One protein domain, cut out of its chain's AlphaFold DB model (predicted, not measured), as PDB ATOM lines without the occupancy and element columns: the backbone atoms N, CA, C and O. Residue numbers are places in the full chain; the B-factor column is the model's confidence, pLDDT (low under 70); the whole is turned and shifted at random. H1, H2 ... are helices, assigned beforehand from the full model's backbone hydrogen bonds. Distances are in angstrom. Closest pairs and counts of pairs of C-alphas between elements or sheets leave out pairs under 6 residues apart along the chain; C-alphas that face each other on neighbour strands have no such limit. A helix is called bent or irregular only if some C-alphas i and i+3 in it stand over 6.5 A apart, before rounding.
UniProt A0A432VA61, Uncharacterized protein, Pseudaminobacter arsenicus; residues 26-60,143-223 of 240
ATOM      1  N   ASP A  26     182.523 171.629 218.906       56.34
ATOM      2  CA  ASP A  26     183.104 170.302 218.998       56.34
ATOM      3  C   ASP A  26     182.034 169.213 219.007       56.34
ATOM      4  O   ASP A  26     181.176 169.110 219.886       56.34
ATOM      5  N   PHE A  27     182.148 168.316 218.040       70.75
ATOM      6  CA  PHE A  27     181.516 167.008 218.089       70.75
ATOM      7  C   PHE A  27     182.236 166.134 219.138       70.75
ATOM      8  O   PHE A  27     183.426 166.343 219.389       70.75
ATOM      9  N   PRO A  28     181.561 165.136 219.744       81.25
ATOM     10  CA  PRO A  28     182.075 164.423 220.920       81.25
ATOM     11  C   PRO A  28     183.485 163.840 220.773       81.25
ATOM     12  O   PRO A  28     184.247 163.828 221.737       81.25
ATOM     13  N   LEU A  29     183.855 163.394 219.569       83.81
ATOM     14  CA  LEU A  29     185.195 162.890 219.277       83.81
ATOM     15  C   LEU A  29     186.281 163.965 219.466       83.81
ATOM     16  O   LEU A  29     187.314 163.675 220.062       83.81
ATOM     17  N   LEU A  30     186.054 165.209 219.030       82.81
ATOM     18  CA  LEU A  30     187.055 166.277 219.129       82.81
ATOM     19  C   LEU A  30     187.370 166.627 220.592       82.81
ATOM     20  O   LEU A  30     188.532 166.818 220.945       82.81
ATOM     21  N   ALA A  31     186.354 166.623 221.460       81.69
ATOM     22  CA  ALA A  31     186.529 166.838 222.895       81.69
ATOM     23  C   ALA A  31     187.388 165.736 223.545       81.69
ATOM     24  O   ALA A  31     188.233 166.022 224.395       81.69
ATOM     25  N   VAL A  32     187.213 164.476 223.123       84.75
ATOM     26  CA  VAL A  32     188.046 163.354 223.589       84.75
ATOM     27  C   VAL A  32     189.487 163.511 223.108       84.75
ATOM     28  O   VAL A  32     190.406 163.391 223.913       84.75
ATOM     29  N   LEU A  33     189.695 163.838 221.830       84.50
ATOM     30  CA  LEU A  33     191.035 164.022 221.268       84.50
ATOM     31  C   LEU A  33     191.787 165.197 221.912       84.50
ATOM     32  O   LEU A  33     192.979 165.082 222.191       84.50
ATOM     33  N   ARG A  34     191.088 166.299 222.214       82.88
ATOM     34  CA  ARG A  34     191.644 167.448 222.951       82.88
ATOM     35  C   ARG A  34     192.025 167.078 224.379       82.88
ATOM     36  O   ARG A  34     193.109 167.439 224.834       82.88
ATOM     37  N   ARG A  35     191.168 166.325 225.078       82.50
ATOM     38  CA  ARG A  35     191.472 165.812 226.423       82.50
ATOM     39  C   ARG A  35     192.726 164.938 226.414       82.50
ATOM     40  O   ARG A  35     193.544 165.040 227.323       82.50
ATOM     41  N   ASP A  36     192.866 164.112 225.385       82.94
ATOM     42  CA  ASP A  36     193.981 163.182 225.222       82.94
ATOM     43  C   ASP A  36     195.229 163.849 224.594       82.94
ATOM     44  O   ASP A  36     196.255 163.191 224.445       82.94
ATOM     45  N   ARG A  37     195.163 165.152 224.265       82.62
ATOM     46  CA  ARG A  37     196.237 165.966 223.657       82.62
ATOM     47  C   ARG A  37     196.828 165.371 222.371       82.62
ATOM     48  O   ARG A  37     198.020 165.502 222.115       82.62
ATOM     49  N   ASN A  38     195.994 164.727 221.556       82.38
ATOM     50  CA  ASN A  38     196.421 164.153 220.282       82.38
ATOM     51  C   ASN A  38     196.137 165.127 219.125       82.38
ATOM     52  O   ASN A  38     195.088 165.062 218.483       82.38
ATOM     53  N   GLU A  39     197.061 166.062 218.900       81.00
ATOM     54  CA  GLU A  39     196.930 167.119 217.885       81.00
ATOM     55  C   GLU A  39     196.911 166.574 216.452       81.00
ATOM     56  O   GLU A  39     196.141 167.059 215.617       81.00
ATOM     57  N   ASP A  40     197.679 165.516 216.185       83.19
ATOM     58  CA  ASP A  40     197.715 164.866 214.874       83.19
ATOM     59  C   ASP A  40     196.349 164.268 214.522       83.19
ATOM     60  O   ASP A  40     195.790 164.551 213.462       83.19
ATOM     61  N   ALA A  41     195.737 163.531 215.454       86.00
ATOM     62  CA  ALA A  41     194.397 162.982 215.263       86.00
ATOM     63  C   ALA A  41     193.340 164.080 215.060       86.00
ATOM     64  O   ALA A  41     192.443 163.931 214.227       86.00
ATOM     65  N   ILE A  42     193.441 165.201 215.787       84.88
ATOM     66  CA  ILE A  42     192.541 166.353 215.610       84.88
ATOM     67  C   ILE A  42     192.638 166.879 214.178       84.88
ATOM     68  O   ILE A  42     191.612 167.097 213.526       84.88
ATOM     69  N   ARG A  43     193.861 167.056 213.674       83.81
ATOM     70  CA  ARG A  43     194.106 167.536 212.317       83.81
ATOM     71  C   ARG A  43     193.520 166.590 211.271       83.81
ATOM     72  O   ARG A  43     192.762 167.053 210.420       83.81
ATOM     73  N   VAL A  44     193.801 165.290 211.377       89.56
ATOM     74  CA  VAL A  44     193.287 164.255 210.458       89.56
ATOM     75  C   VAL A  44     191.765 164.289 210.394       89.56
ATOM     76  O   VAL A  44     191.184 164.344 209.312       89.56
ATOM     77  N   VAL A  45     191.098 164.305 211.550       87.69
ATOM     78  CA  VAL A  45     189.632 164.292 211.609       87.69
ATOM     79  C   VAL A  45     189.044 165.575 211.011       87.69
ATOM     80  O   VAL A  45     188.058 165.517 210.276       87.69
ATOM     81  N   LEU A  46     189.640 166.741 211.278       83.94
ATOM     82  CA  LEU A  46     189.178 168.008 210.704       83.94
ATOM     83  C   LEU A  46     189.398 168.082 209.188       83.94
ATOM     84  O   LEU A  46     188.509 168.545 208.469       83.94
ATOM     85  N   GLU A  47     190.546 167.624 208.688       85.75
ATOM     86  CA  GLU A  47     190.835 167.547 207.252       85.75
ATOM     87  C   GLU A  47     189.879 166.578 206.548       85.75
ATOM     88  O   GLU A  47     189.298 166.930 205.520       85.75
ATOM     89  N   TYR A  48     189.618 165.417 207.151       89.06
ATOM     90  CA  TYR A  48     188.644 164.456 206.646       89.06
ATOM     91  C   TYR A  48     187.229 165.053 206.569       89.06
ATOM     92  O   TYR A  48     186.564 164.955 205.537       89.06
ATOM     93  N   ARG A  49     186.772 165.755 207.616       84.31
ATOM     94  CA  ARG A  49     185.465 166.440 207.608       84.31
ATOM     95  C   ARG A  49     185.360 167.478 206.490       84.31
ATOM     96  O   ARG A  49     184.311 167.582 205.857       84.31
ATOM     97  N   ARG A  50     186.430 168.236 206.229       80.38
ATOM     98  CA  ARG A  50     186.482 169.207 205.120       80.38
ATOM     99  C   ARG A  50     186.419 168.513 203.763       80.38
ATOM    100  O   ARG A  50     185.683 168.964 202.892       80.38
ATOM    101  N   LEU A  51     187.157 167.416 203.602       83.06
ATOM    102  CA  LEU A  51     187.153 166.607 202.387       83.06
ATOM    103  C   LEU A  51     185.751 166.066 202.081       83.06
ATOM    104  O   LEU A  51     185.268 166.198 200.956       83.06
ATOM    105  N   VAL A  52     185.076 165.512 203.089       83.38
ATOM    106  CA  VAL A  52     183.702 165.021 202.945       83.38
ATOM    107  C   VAL A  52     182.742 166.163 202.635       83.38
ATOM    108  O   VAL A  52     181.932 166.023 201.724       83.38
ATOM    109  N   ALA A  53     182.849 167.305 203.321       77.38
ATOM    110  CA  ALA A  53     182.010 168.469 203.040       77.38
ATOM    111  C   ALA A  53     182.178 168.975 201.597       77.38
ATOM    112  O   ALA A  53     181.184 169.287 200.951       77.38
ATOM    113  N   LEU A  54     183.405 168.985 201.065       77.19
ATOM    114  CA  LEU A  54     183.682 169.329 199.665       77.19
ATOM    115  C   LEU A  54     183.059 168.331 198.690       77.19
ATOM    116  O   LEU A  54     182.437 168.727 197.708       77.19
ATOM    117  N   CYS A  55     183.191 167.035 198.965       77.56
ATOM    118  CA  CYS A  55     182.664 165.994 198.086       77.56
ATOM    119  C   CYS A  55     181.127 165.917 198.117       77.56
ATOM    120  O   CYS A  55     180.506 165.657 197.079       77.56
ATOM    121  N   ALA A  56     180.532 166.154 199.290       69.31
ATOM    122  CA  ALA A  56     179.093 166.141 199.537       69.31
ATOM    123  C   ALA A  56     178.401 167.467 199.191       69.31
ATOM    124  O   ALA A  56     177.173 167.496 199.111       69.31
ATOM    125  N   ALA A  57     179.150 168.555 198.981       64.31
ATOM    126  CA  ALA A  57     178.594 169.802 198.480       64.31
ATOM    127  C   ALA A  57     177.959 169.540 197.109       64.31
ATOM    128  O   ALA A  57     178.641 169.329 196.107       64.31
ATOM    129  N   GLU A  58     176.629 169.510 197.075       58.72
ATOM    130  CA  GLU A  58     175.865 169.465 195.839       58.72
ATOM    131  C   GLU A  58     175.877 170.876 195.237       58.72
ATOM    132  O   GLU A  58     175.207 171.766 195.769       58.72
ATOM    133  N   PRO A  59     176.602 171.117 194.130       53.72
ATOM    134  CA  PRO A  59     176.776 172.467 193.605       53.72
ATOM    135  C   PRO A  59     175.469 173.089 193.110       53.72
ATOM    136  O   PRO A  59     175.352 174.306 193.022       53.72
ATOM    137  N   LEU A  60     174.473 172.250 192.820       49.84
ATOM    138  CA  LEU A  60     173.162 172.642 192.310       49.84
ATOM    139  C   LEU A  60     172.104 172.775 193.419       49.84
ATOM    140  O   LEU A  60     171.092 173.447 193.219       49.84
ATOM    141  N   SER A 143     184.559 177.036 208.547       46.03
ATOM    142  CA  SER A 143     183.169 176.732 208.222       46.03
ATOM    143  C   SER A 143     183.118 175.646 207.151       46.03
ATOM    144  O   SER A 143     183.686 175.822 206.079       46.03
ATOM    145  N   LEU A 144     182.378 174.566 207.410       54.50
ATOM    146  CA  LEU A 144     182.109 173.511 206.420       54.50
ATOM    147  C   LEU A 144     181.167 173.982 205.295       54.50
ATOM    148  O   LEU A 144     180.860 173.221 204.385       54.50
ATOM    149  N   HIS A 145     180.683 175.227 205.361       55.94
ATOM    150  CA  HIS A 145     179.935 175.849 204.281       55.94
ATOM    151  C   HIS A 145     180.890 176.254 203.159       55.94
ATOM    152  O   HIS A 145     181.743 177.123 203.342       55.94
ATOM    153  N   ILE A 146     180.720 175.625 202.002       59.28
ATOM    154  CA  ILE A 146     181.554 175.835 200.826       59.28
ATOM    155  C   ILE A 146     180.754 176.671 199.831       59.28
ATOM    156  O   ILE A 146     179.643 176.304 199.449       59.28
ATOM    157  N   LYS A 147     181.312 177.815 199.427       63.44
ATOM    158  CA  LYS A 147     180.768 178.585 198.307       63.44
ATOM    159  C   LYS A 147     181.102 177.840 197.023       63.44
ATOM    160  O   LYS A 147     182.255 177.488 196.810       63.44
ATOM    161  N   VAL A 148     180.101 177.603 196.191       65.12
ATOM    162  CA  VAL A 148     180.282 176.904 194.918       65.12
ATOM    163  C   VAL A 148     180.895 177.887 193.920       65.12
ATOM    164  O   VAL A 148     180.219 178.802 193.459       65.12
ATOM    165  N   THR A 149     182.182 177.718 193.633       69.62
ATOM    166  CA  THR A 149     182.926 178.399 192.561       69.62
ATOM    167  C   THR A 149     183.470 177.356 191.583       69.62
ATOM    168  O   THR A 149     183.506 176.171 191.914       69.62
ATOM    169  N   GLU A 150     183.894 177.769 190.387       68.50
ATOM    170  CA  GLU A 150     184.514 176.865 189.403       68.50
ATOM    171  C   GLU A 150     185.748 176.153 189.984       68.50
ATOM    172  O   GLU A 150     185.843 174.931 189.906       68.50
ATOM    173  N   ASP A 151     186.601 176.883 190.704       71.12
ATOM    174  CA  ASP A 151     187.758 176.313 191.408       71.12
ATOM    175  C   ASP A 151     187.359 175.223 192.408       71.12
ATOM    176  O   ASP A 151     188.003 174.184 192.492       71.12
ATOM    177  N   VAL A 152     186.259 175.422 193.142       70.50
ATOM    178  CA  VAL A 152     185.736 174.443 194.108       70.50
ATOM    179  C   VAL A 152     185.186 173.199 193.407       70.50
ATOM    180  O   VAL A 152     185.261 172.099 193.956       70.50
ATOM    181  N   LEU A 153     184.632 173.353 192.201       74.31
ATOM    182  CA  LEU A 153     184.192 172.223 191.384       74.31
ATOM    183  C   LEU A 153     185.384 171.396 190.897       74.31
ATOM    184  O   LEU A 153     185.325 170.170 190.980       74.31
ATOM    185  N   LEU A 154     186.459 172.048 190.450       77.56
ATOM    186  CA  LEU A 154     187.709 171.381 190.072       77.56
ATOM    187  C   LEU A 154     188.332 170.664 191.277       77.56
ATOM    188  O   LEU A 154     188.577 169.461 191.219       77.56
ATOM    189  N   ASP A 155     188.444 171.354 192.415       77.81
ATOM    190  CA  ASP A 155     188.920 170.782 193.680       77.81
ATOM    191  C   ASP A 155     188.094 169.547 194.089       77.81
ATOM    192  O   ASP A 155     188.626 168.558 194.599       77.81
ATOM    193  N   ARG A 156     186.774 169.572 193.871       82.19
ATOM    194  CA  ARG A 156     185.901 168.424 194.137       82.19
ATOM    195  C   ARG A 156     186.215 167.250 193.210       82.19
ATOM    196  O   ARG A 156     186.251 166.122 193.699       82.19
ATOM    197  N   ILE A 157     186.421 167.493 191.915       79.81
ATOM    198  CA  ILE A 157     186.766 166.451 190.934       79.81
ATOM    199  C   ILE A 157     188.072 165.759 191.337       79.81
ATOM    200  O   ILE A 157     188.114 164.530 191.385       79.81
ATOM    201  N   ASP A 158     189.085 166.530 191.728       84.81
ATOM    202  CA  ASP A 158     190.395 165.992 192.107       84.81
ATOM    203  C   ASP A 158     190.358 165.226 193.434       84.81
ATOM    204  O   ASP A 158     191.027 164.203 193.612       84.81
ATOM    205  N   ARG A 159     189.555 165.699 194.392       84.56
ATOM    206  CA  ARG A 159     189.521 165.131 195.745       84.56
ATOM    207  C   ARG A 159     188.505 164.009 195.934       84.56
ATOM    208  O   ARG A 159     188.641 163.227 196.879       84.56
ATOM    209  N   PHE A 160     187.525 163.871 195.046       84.94
ATOM    210  CA  PHE A 160     186.536 162.796 195.126       84.94
ATOM    211  C   PHE A 160     187.168 161.386 195.055       84.94
ATOM    212  O   PHE A 160     186.856 160.561 195.921       84.94
ATOM    213  N   PRO A 161     188.117 161.091 194.140       89.25
ATOM    214  CA  PRO A 161     188.836 159.813 194.133       89.25
ATOM    215  C   PRO A 161     189.633 159.556 195.418       89.25
ATOM    216  O   PRO A 161     189.702 158.419 195.885       89.25
ATOM    217  N   ILE A 162     190.203 160.605 196.023       88.62
ATOM    218  CA  ILE A 162     190.942 160.501 197.290       88.62
ATOM    219  C   ILE A 162     189.997 160.054 198.408       88.62
ATOM    220  O   ILE A 162     190.321 159.124 199.147       88.62
ATOM    221  N   LEU A 163     188.800 160.646 198.498       90.00
ATOM    222  CA  LEU A 163     187.795 160.236 199.479       90.00
ATOM    223  C   LEU A 163     187.369 158.772 199.290       90.00
ATOM    224  O   LEU A 163     187.268 158.032 200.269       90.00
ATOM    225  N   MET A 164     187.150 158.338 198.044       89.81
ATOM    226  CA  MET A 164     186.806 156.942 197.750       89.81
ATOM    227  C   MET A 164     187.931 155.983 198.154       89.81
ATOM    228  O   MET A 164     187.666 154.942 198.752       89.81
ATOM    229  N   ARG A 165     189.191 156.356 197.906       90.50
ATOM    230  CA  ARG A 165     190.360 155.570 198.320       90.50
ATOM    231  C   ARG A 165     190.472 155.465 199.841       90.50
ATOM    232  O   ARG A 165     190.736 154.375 200.340       90.50
ATOM    233  N   ILE A 166     190.223 156.554 200.572       92.12
ATOM    234  CA  ILE A 166     190.204 156.552 202.043       92.12
ATOM    235  C   ILE A 166     189.115 155.610 202.565       92.12
ATOM    236  O   ILE A 166     189.391 154.764 203.412       92.12
ATOM    237  N   ARG A 167     187.888 155.708 202.038       91.75
ATOM    238  CA  ARG A 167     186.778 154.821 202.427       91.75
ATOM    239  C   ARG A 167     187.078 153.356 202.114       91.75
ATOM    240  O   ARG A 167     186.839 152.488 202.947       91.75
ATOM    241  N   SER A 168     187.675 153.082 200.955       91.88
ATOM    242  CA  SER A 168     188.111 151.730 200.598       91.88
ATOM    243  C   SER A 168     189.199 151.196 201.531       91.88
ATOM    244  O   SER A 168     189.193 150.006 201.827       91.88
ATOM    245  N   ALA A 169     190.131 152.042 201.981       91.94
ATOM    246  CA  ALA A 169     191.207 151.646 202.889       91.94
ATOM    247  C   ALA A 169     190.712 151.401 204.322       91.94
ATOM    248  O   ALA A 169     191.211 150.510 205.004       91.94
ATOM    249  N   LEU A 170     189.716 152.168 204.765       91.50
ATOM    250  CA  LEU A 170     189.064 151.991 206.061       91.50
ATOM    251  C   LEU A 170     188.261 150.683 206.145       91.50
ATOM    252  O   LEU A 170     188.196 150.071 207.212       91.50
ATOM    253  N   GLY A 171     187.636 150.255 205.043       91.94
ATOM    254  CA  GLY A 171     186.853 149.020 204.978       91.94
ATOM    255  C   GLY A 171     185.783 148.948 206.083       91.94
ATOM    256  O   GLY A 171     184.909 149.812 206.132       91.94
ATOM    257  N   PRO A 172     185.829 147.964 207.003       91.31
ATOM    258  CA  PRO A 172     184.841 147.834 208.079       91.31
ATOM    259  C   PRO A 172     184.905 148.960 209.127       91.31
ATOM    260  O   PRO A 172     183.986 149.108 209.929       91.31
ATOM    261  N   LEU A 173     185.980 149.757 209.144       93.38
ATOM    262  CA  LEU A 173     186.143 150.879 210.069       93.38
ATOM    263  C   LEU A 173     185.511 152.184 209.558       93.38
ATOM    264  O   LEU A 173     185.510 153.168 210.296       93.38
ATOM    265  N   VAL A 174     184.959 152.207 208.336       92.44
ATOM    266  CA  VAL A 174     184.296 153.399 207.773       92.44
ATOM    267  C   VAL A 174     183.153 153.859 208.670       92.44
ATOM    268  O   VAL A 174     183.155 155.004 209.109       92.44
ATOM    269  N   ASP A 175     182.224 152.964 208.998       88.81
ATOM    270  CA  ASP A 175     181.037 153.297 209.784       88.81
ATOM    271  C   ASP A 175     181.373 153.838 211.183       88.81
ATOM    272  O   ASP A 175     180.927 154.936 211.520       88.81
ATOM    273  N   PRO A 176     182.177 153.157 212.034       90.94
ATOM    274  CA  PRO A 176     182.505 153.700 213.351       90.94
ATOM    275  C   PRO A 176     183.257 155.033 213.263       90.94
ATOM    276  O   PRO A 176     183.056 155.899 214.116       90.94
ATOM    277  N   PHE A 177     184.085 155.226 212.234       91.88
ATOM    278  CA  PHE A 177     184.805 156.475 212.025       91.88
ATOM    279  C   PHE A 177     183.890 157.615 211.581       91.88
ATOM    280  O   PHE A 177     183.895 158.670 212.209       91.88
ATOM    281  N   GLU A 178     183.084 157.416 210.537       86.44
ATOM    282  CA  GLU A 178     182.177 158.437 210.011       86.44
ATOM    283  C   GLU A 178     181.073 158.781 211.015       86.44
ATOM    284  O   GLU A 178     180.716 159.950 211.158       86.44
ATOM    285  N   ASP A 179     180.592 157.827 211.810       84.31
ATOM    286  CA  ASP A 179     179.632 158.126 212.873       84.31
ATOM    287  C   ASP A 179     180.227 158.985 213.990       84.31
ATOM    288  O   ASP A 179     179.550 159.874 214.512       84.31
ATOM    289  N   ALA A 180     181.500 158.776 214.332       83.94
ATOM    290  CA  ALA A 180     182.203 159.619 215.295       83.94
ATOM    291  C   ALA A 180     182.544 160.998 214.705       83.94
ATOM    292  O   ALA A 180     182.339 162.033 215.346       83.94
ATOM    293  N   ALA A 181     183.079 161.012 213.483       84.06
ATOM    294  CA  ALA A 181     183.665 162.179 212.840       84.06
ATOM    295  C   ALA A 181     182.641 163.064 212.128       84.06
ATOM    296  O   ALA A 181     182.880 164.260 212.037       84.06
ATOM    297  N   LEU A 182     181.524 162.530 211.634       80.44
ATOM    298  CA  LEU A 182     180.475 163.263 210.910       80.44
ATOM    299  C   LEU A 182     179.138 163.199 211.652       80.44
ATOM    300  O   LEU A 182     178.502 164.233 211.841       80.44
ATOM    301  N   GLY A 183     178.749 162.004 212.109       71.94
ATOM    302  CA  GLY A 183     177.477 161.762 212.797       71.94
ATOM    303  C   GLY A 183     177.401 162.348 214.210       71.94
ATOM    304  O   GLY A 183     176.311 162.515 214.753       71.94
ATOM    305  N   GLY A 184     178.546 162.683 214.813       77.00
ATOM    306  CA  GLY A 184     178.611 163.206 216.177       77.00
ATOM    307  C   GLY A 184     178.217 162.177 217.240       77.00
ATOM    308  O   GLY A 184     177.835 162.558 218.346       77.00
ATOM    309  N   GLN A 185     178.301 160.883 216.923       78.38
ATOM    310  CA  GLN A 185     178.064 159.819 217.887       78.38
ATOM    311  C   GLN A 185     179.177 159.770 218.939       78.38
ATOM    312  O   GLN A 185     180.337 160.104 218.693       78.38
ATOM    313  N   THR A 186     178.821 159.328 220.143       87.19
ATOM    314  CA  THR A 186     179.794 159.116 221.220       87.19
ATOM    315  C   THR A 186     180.549 157.801 221.021       87.19
ATOM    316  O   THR A 186     180.017 156.843 220.465       87.19
ATOM    317  N   LEU A 187     181.769 157.704 221.554       88.44
ATOM    318  CA  LEU A 187     182.545 156.457 221.508       88.44
ATOM    319  C   LEU A 187     181.802 155.293 222.185       88.44
ATOM    320  O   LEU A 187     181.815 154.174 221.684       88.44
ATOM    321  N   GLY A 188     181.069 155.570 223.269       89.62
ATOM    322  CA  GLY A 188     180.216 154.582 223.928       89.62
ATOM    323  C   GLY A 188     179.112 154.036 223.018       89.62
ATOM    324  O   GLY A 188     178.961 152.822 222.922       89.62
ATOM    325  N   SER A 189     178.373 154.898 222.307       87.25
ATOM    326  CA  SER A 189     177.309 154.448 221.392       87.25
ATOM    327  C   SER A 189     177.851 153.623 220.224       87.25
ATOM    328  O   SER A 189     177.237 152.630 219.840       87.25
ATOM    329  N   ILE A 190     179.034 153.977 219.716       89.25
ATOM    330  CA  ILE A 190     179.719 153.211 218.668       89.25
ATOM    331  C   ILE A 190     180.102 151.818 219.178       89.25
ATOM    332  O   ILE A 190     179.845 150.826 218.499       89.25
ATOM    333  N   GLY A 191     180.656 151.721 220.390       90.19
ATOM    334  CA  GLY A 191     180.986 150.433 220.998       90.19
ATOM    335  C   GLY A 191     179.763 149.568 221.301       90.19
ATOM    336  O   GLY A 191     179.813 148.359 221.091       90.19
ATOM    337  N   VAL A 192     178.649 150.174 221.723       93.00
ATOM    338  CA  VAL A 192     177.377 149.455 221.915       93.00
ATOM    339  C   VAL A 192     176.877 148.877 220.597       93.00
ATOM    340  O   VAL A 192     176.494 147.711 220.542       93.00
ATOM    341  N   ARG A 193     176.944 149.651 219.512       89.50
ATOM    342  CA  ARG A 193     176.579 149.169 218.175       89.50
ATOM    343  C   ARG A 193     177.496 148.047 217.682       89.50
ATOM    344  O   ARG A 193     177.032 147.153 216.988       89.50
ATOM    345  N   ALA A 194     178.766 148.064 218.079       88.31
ATOM    346  CA  ALA A 194     179.711 146.980 217.820       88.31
ATOM    347  C   ALA A 194     179.499 145.737 218.719       88.31
ATOM    348  O   ALA A 194     180.260 144.780 218.611       88.31
ATOM    349  N   GLY A 195     178.484 145.733 219.596       91.88
ATOM    350  CA  GLY A 195     178.095 144.585 220.424       91.88
ATOM    351  C   GLY A 195     178.695 144.555 221.833       91.88
ATOM    352  O   GLY A 195     178.501 143.581 222.558       91.88
ATOM    353  N   TYR A 196     179.407 145.602 222.257       93.62
ATOM    354  CA  TYR A 196     179.989 145.687 223.600       93.62
ATOM    355  C   TYR A 196     179.012 146.319 224.602       93.62
ATOM    356  O   TYR A 196     178.159 147.124 224.240       93.62
ATOM    357  N   ALA A 197     179.152 146.004 225.892       91.75
ATOM    358  CA  ALA A 197     178.237 146.478 226.932       91.75
ATOM    359  C   ALA A 197     178.963 147.177 228.091       91.75
ATOM    360  O   ALA A 197     180.046 146.782 228.519       91.75
ATOM    361  N   GLY A 198     178.334 148.211 228.652       89.94
ATOM    362  CA  GLY A 198     178.858 148.921 229.820       89.94
ATOM    363  C   GLY A 198     180.198 149.612 229.546       89.94
ATOM    364  O   GLY A 198     180.386 150.244 228.509       89.94
ATOM    365  N   ARG A 199     181.142 149.506 230.488       88.44
ATOM    366  CA  ARG A 199     182.436 150.209 230.416       88.44
ATOM    367  C   ARG A 199     183.316 149.744 229.251       88.44
ATOM    368  O   ARG A 199     184.129 150.524 228.763       88.44
ATOM    369  N   THR A 200     183.155 148.505 228.790       92.25
ATOM    370  CA  THR A 200     183.924 147.994 227.646       92.25
ATOM    371  C   THR A 200     183.470 148.624 226.333       92.25
ATOM    372  O   THR A 200     184.295 148.789 225.448       92.25
ATOM    373  N   ALA A 201     182.216 149.080 226.225       91.88
ATOM    374  CA  ALA A 201     181.728 149.751 225.023       91.88
ATOM    375  C   ALA A 201     182.485 151.053 224.727       91.88
ATOM    376  O   ALA A 201     182.910 151.277 223.600       91.88
ATOM    377  N   GLU A 202     182.723 151.892 225.736       90.56
ATOM    378  CA  GLU A 202     183.476 153.136 225.539       90.56
ATOM    379  C   GLU A 202     184.927 152.866 225.113       90.56
ATOM    380  O   GLU A 202     185.440 153.525 224.209       90.56
ATOM    381  N   ILE A 203     185.569 151.863 225.722       93.38
ATOM    382  CA  ILE A 203     186.951 151.476 225.411       93.38
ATOM    383  C   ILE A 203     187.041 150.907 223.991       93.38
ATOM    384  O   ILE A 203     187.883 151.351 223.212       93.38
ATOM    385  N   SER A 204     186.155 149.975 223.634       93.44
ATOM    386  CA  SER A 204     186.120 149.365 222.302       93.44
ATOM    387  C   SER A 204     185.788 150.391 221.221       93.44
ATOM    388  O   SER A 204     186.449 150.429 220.189       93.44
ATOM    389  N   GLY A 205     184.815 151.274 221.463       92.81
ATOM    390  CA  GLY A 205     184.481 152.346 220.527       92.81
ATOM    391  C   GLY A 205     185.640 153.318 220.321       92.81
ATOM    392  O   GLY A 205     185.927 153.695 219.187       92.81
ATOM    393  N   LYS A 206     186.371 153.663 221.390       93.88
ATOM    394  CA  LYS A 206     187.608 154.447 221.277       93.88
ATOM    395  C   LYS A 206     188.656 153.722 220.435       93.88
ATOM    396  O   LYS A 206     189.224 154.338 219.542       93.88
ATOM    397  N   ALA A 207     188.902 152.440 220.699       94.75
ATOM    398  CA  ALA A 207     189.898 151.656 219.974       94.75
ATOM    399  C   ALA A 207     189.596 151.592 218.467       94.75
ATOM    400  O   ALA A 207     190.481 151.872 217.664       94.75
ATOM    401  N   LEU A 208     188.340 151.323 218.094       95.25
ATOM    402  CA  LEU A 208     187.903 151.283 216.693       95.25
ATOM    403  C   LEU A 208     188.121 152.622 215.981       95.25
ATOM    404  O   LEU A 208     188.645 152.658 214.871       95.25
ATOM    405  N   VAL A 209     187.743 153.731 216.624       94.75
ATOM    406  CA  VAL A 209     187.878 155.067 216.026       94.75
ATOM    407  C   VAL A 209     189.343 155.489 215.926       94.75
ATOM    408  O   VAL A 209     189.735 156.050 214.907       94.75
ATOM    409  N   MET A 210     190.171 155.199 216.932       94.88
ATOM    410  CA  MET A 210     191.606 155.505 216.871       94.88
ATOM    411  C   MET A 210     192.311 154.691 215.783       94.88
ATOM    412  O   MET A 210     193.056 155.262 214.994       94.88
ATOM    413  N   GLN A 211     192.000 153.399 215.662       94.62
ATOM    414  CA  GLN A 211     192.525 152.559 214.584       94.62
ATOM    415  C   GLN A 211     192.119 153.087 213.200       94.62
ATOM    416  O   GLN A 211     192.910 153.060 212.259       94.62
ATOM    417  N   ALA A 212     190.892 153.597 213.074       94.56
ATOM    418  CA  ALA A 212     190.438 154.229 211.844       94.56
ATOM    419  C   ALA A 212     191.213 155.521 211.535       94.56
ATOM    420  O   ALA A 212     191.606 155.738 210.392       94.56
ATOM    421  N   ILE A 213     191.477 156.361 212.542       93.88
ATOM    422  CA  ILE A 213     192.285 157.582 212.387       93.88
ATOM    423  C   ILE A 213     193.694 157.236 211.894       93.88
ATOM    424  O   ILE A 213     194.174 157.865 210.950       93.88
ATOM    425  N   ASP A 214     194.320 156.207 212.465       92.69
ATOM    426  CA  ASP A 214     195.648 155.746 212.047       92.69
ATOM    427  C   ASP A 214     195.650 155.254 210.592       92.69
ATOM    428  O   ASP A 214     196.597 155.512 209.850       92.69
ATOM    429  N   ALA A 215     194.568 154.609 210.143       92.31
ATOM    430  CA  ALA A 215     194.412 154.185 208.753       92.31
ATOM    431  C   ALA A 215     194.189 155.361 207.781       92.31
ATOM    432  O   ALA A 215     194.635 155.304 206.637       92.31
ATOM    433  N   VAL A 216     193.517 156.436 208.213       92.25
ATOM    434  CA  VAL A 216     193.263 157.637 207.389       92.25
ATOM    435  C   VAL A 216     194.495 158.534 207.304       92.25
ATOM    436  O   VAL A 216     194.732 159.163 206.270       92.25
ATOM    437  N   SER A 217     195.283 158.584 208.379       90.19
ATOM    438  CA  SER A 217     196.431 159.475 208.540       90.19
ATOM    439  C   SER A 217     197.359 159.521 207.305       90.19
ATOM    440  O   SER A 217     197.556 160.615 206.774       90.19
ATOM    441  N   PRO A 218     197.824 158.400 206.714       88.75
ATOM    442  CA  PRO A 218     198.722 158.422 205.551       88.75
ATOM    443  C   PRO A 218     198.157 159.096 204.293       88.75
ATOM    444  O   PRO A 218     198.918 159.582 203.460       88.75
ATOM    445  N   PHE A 219     196.832 159.119 204.127       86.81
ATOM    446  CA  PHE A 219     196.190 159.706 202.948       86.81
ATOM    447  C   PHE A 219     196.103 161.229 203.028       86.81
ATOM    448  O   PHE A 219     196.122 161.902 201.999       86.81
ATOM    449  N   LEU A 220     195.997 161.763 204.246       83.69
ATOM    450  CA  LEU A 220     195.845 163.193 204.508       83.69
ATOM    451  C   LEU A 220     197.185 163.842 204.893       83.69
ATOM    452  O   LEU A 220     197.483 164.955 204.467       83.69
ATOM    453  N   HIS A 221     198.063 163.100 205.576       68.00
ATOM    454  CA  HIS A 221     199.455 163.466 205.829       68.00
ATOM    455  C   HIS A 221     200.353 163.174 204.624       68.00
ATOM    456  O   HIS A 221     201.385 162.509 204.730       68.00
ATOM    457  N   THR A 222     200.040 163.736 203.462       53.38
ATOM    458  CA  THR A 222     201.116 163.967 202.499       53.38
ATOM    459  C   THR A 222     201.948 165.124 203.042       53.38
ATOM    460  O   THR A 222     201.584 166.295 202.926       53.38
ATOM    461  N   LYS A 223     203.094 164.812 203.671       45.59
ATOM    462  CA  LYS A 223     204.203 165.774 203.713       45.59
ATOM    463  C   LYS A 223     204.333 166.284 202.281       45.59
ATOM    464  O   LYS A 223     204.584 165.477 201.386       45.59
TER     465      LYS A 223
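Overview. This is residues 26 to 60 and 143 to 223 of the 240 residues of an uncharacterized protein of Pseudaminobacter arsenicus (UniProt A0A432VA61). An elongated body of crossed helices: H5 crosses H2 and arm H3b of bent H3, whose arm H3a reaches one end. H4 packs on H5; H1 folds back on H2. The printed part, 116 residues with five named helices, is all helix and compact: radius of gyration of the C-alphas 14.9 A, spans 49 by 32 by 26 A.

Arrangement. H1, residues 28 to 35, and H2, 39 to 56, are a hairpin. H3, 150 to 181, one helix by its hydrogen bonds, is bent: C-alpha 169, ending H3a, and C-alpha 172, beginning H3b, are 9.1 A apart. H5, 199 to 220, touches H3b about perpendicular at 83 degrees, the C-alphas of Val 209 and Phe 177 closest at 5.2 A. In H1, H2 and H4, 187 to 193, every O i to N i+4 pair is within hydrogen-bond range.

Along the chain. C-alpha 28 is at (182.075, 164.423, 220.920) and C-alpha 220 at (195.845, 163.193, 204.508).

Size, cuts and confidence. The cut at residues 61 to 142 spans 19.2 A; 17 residues have pLDDT under 70.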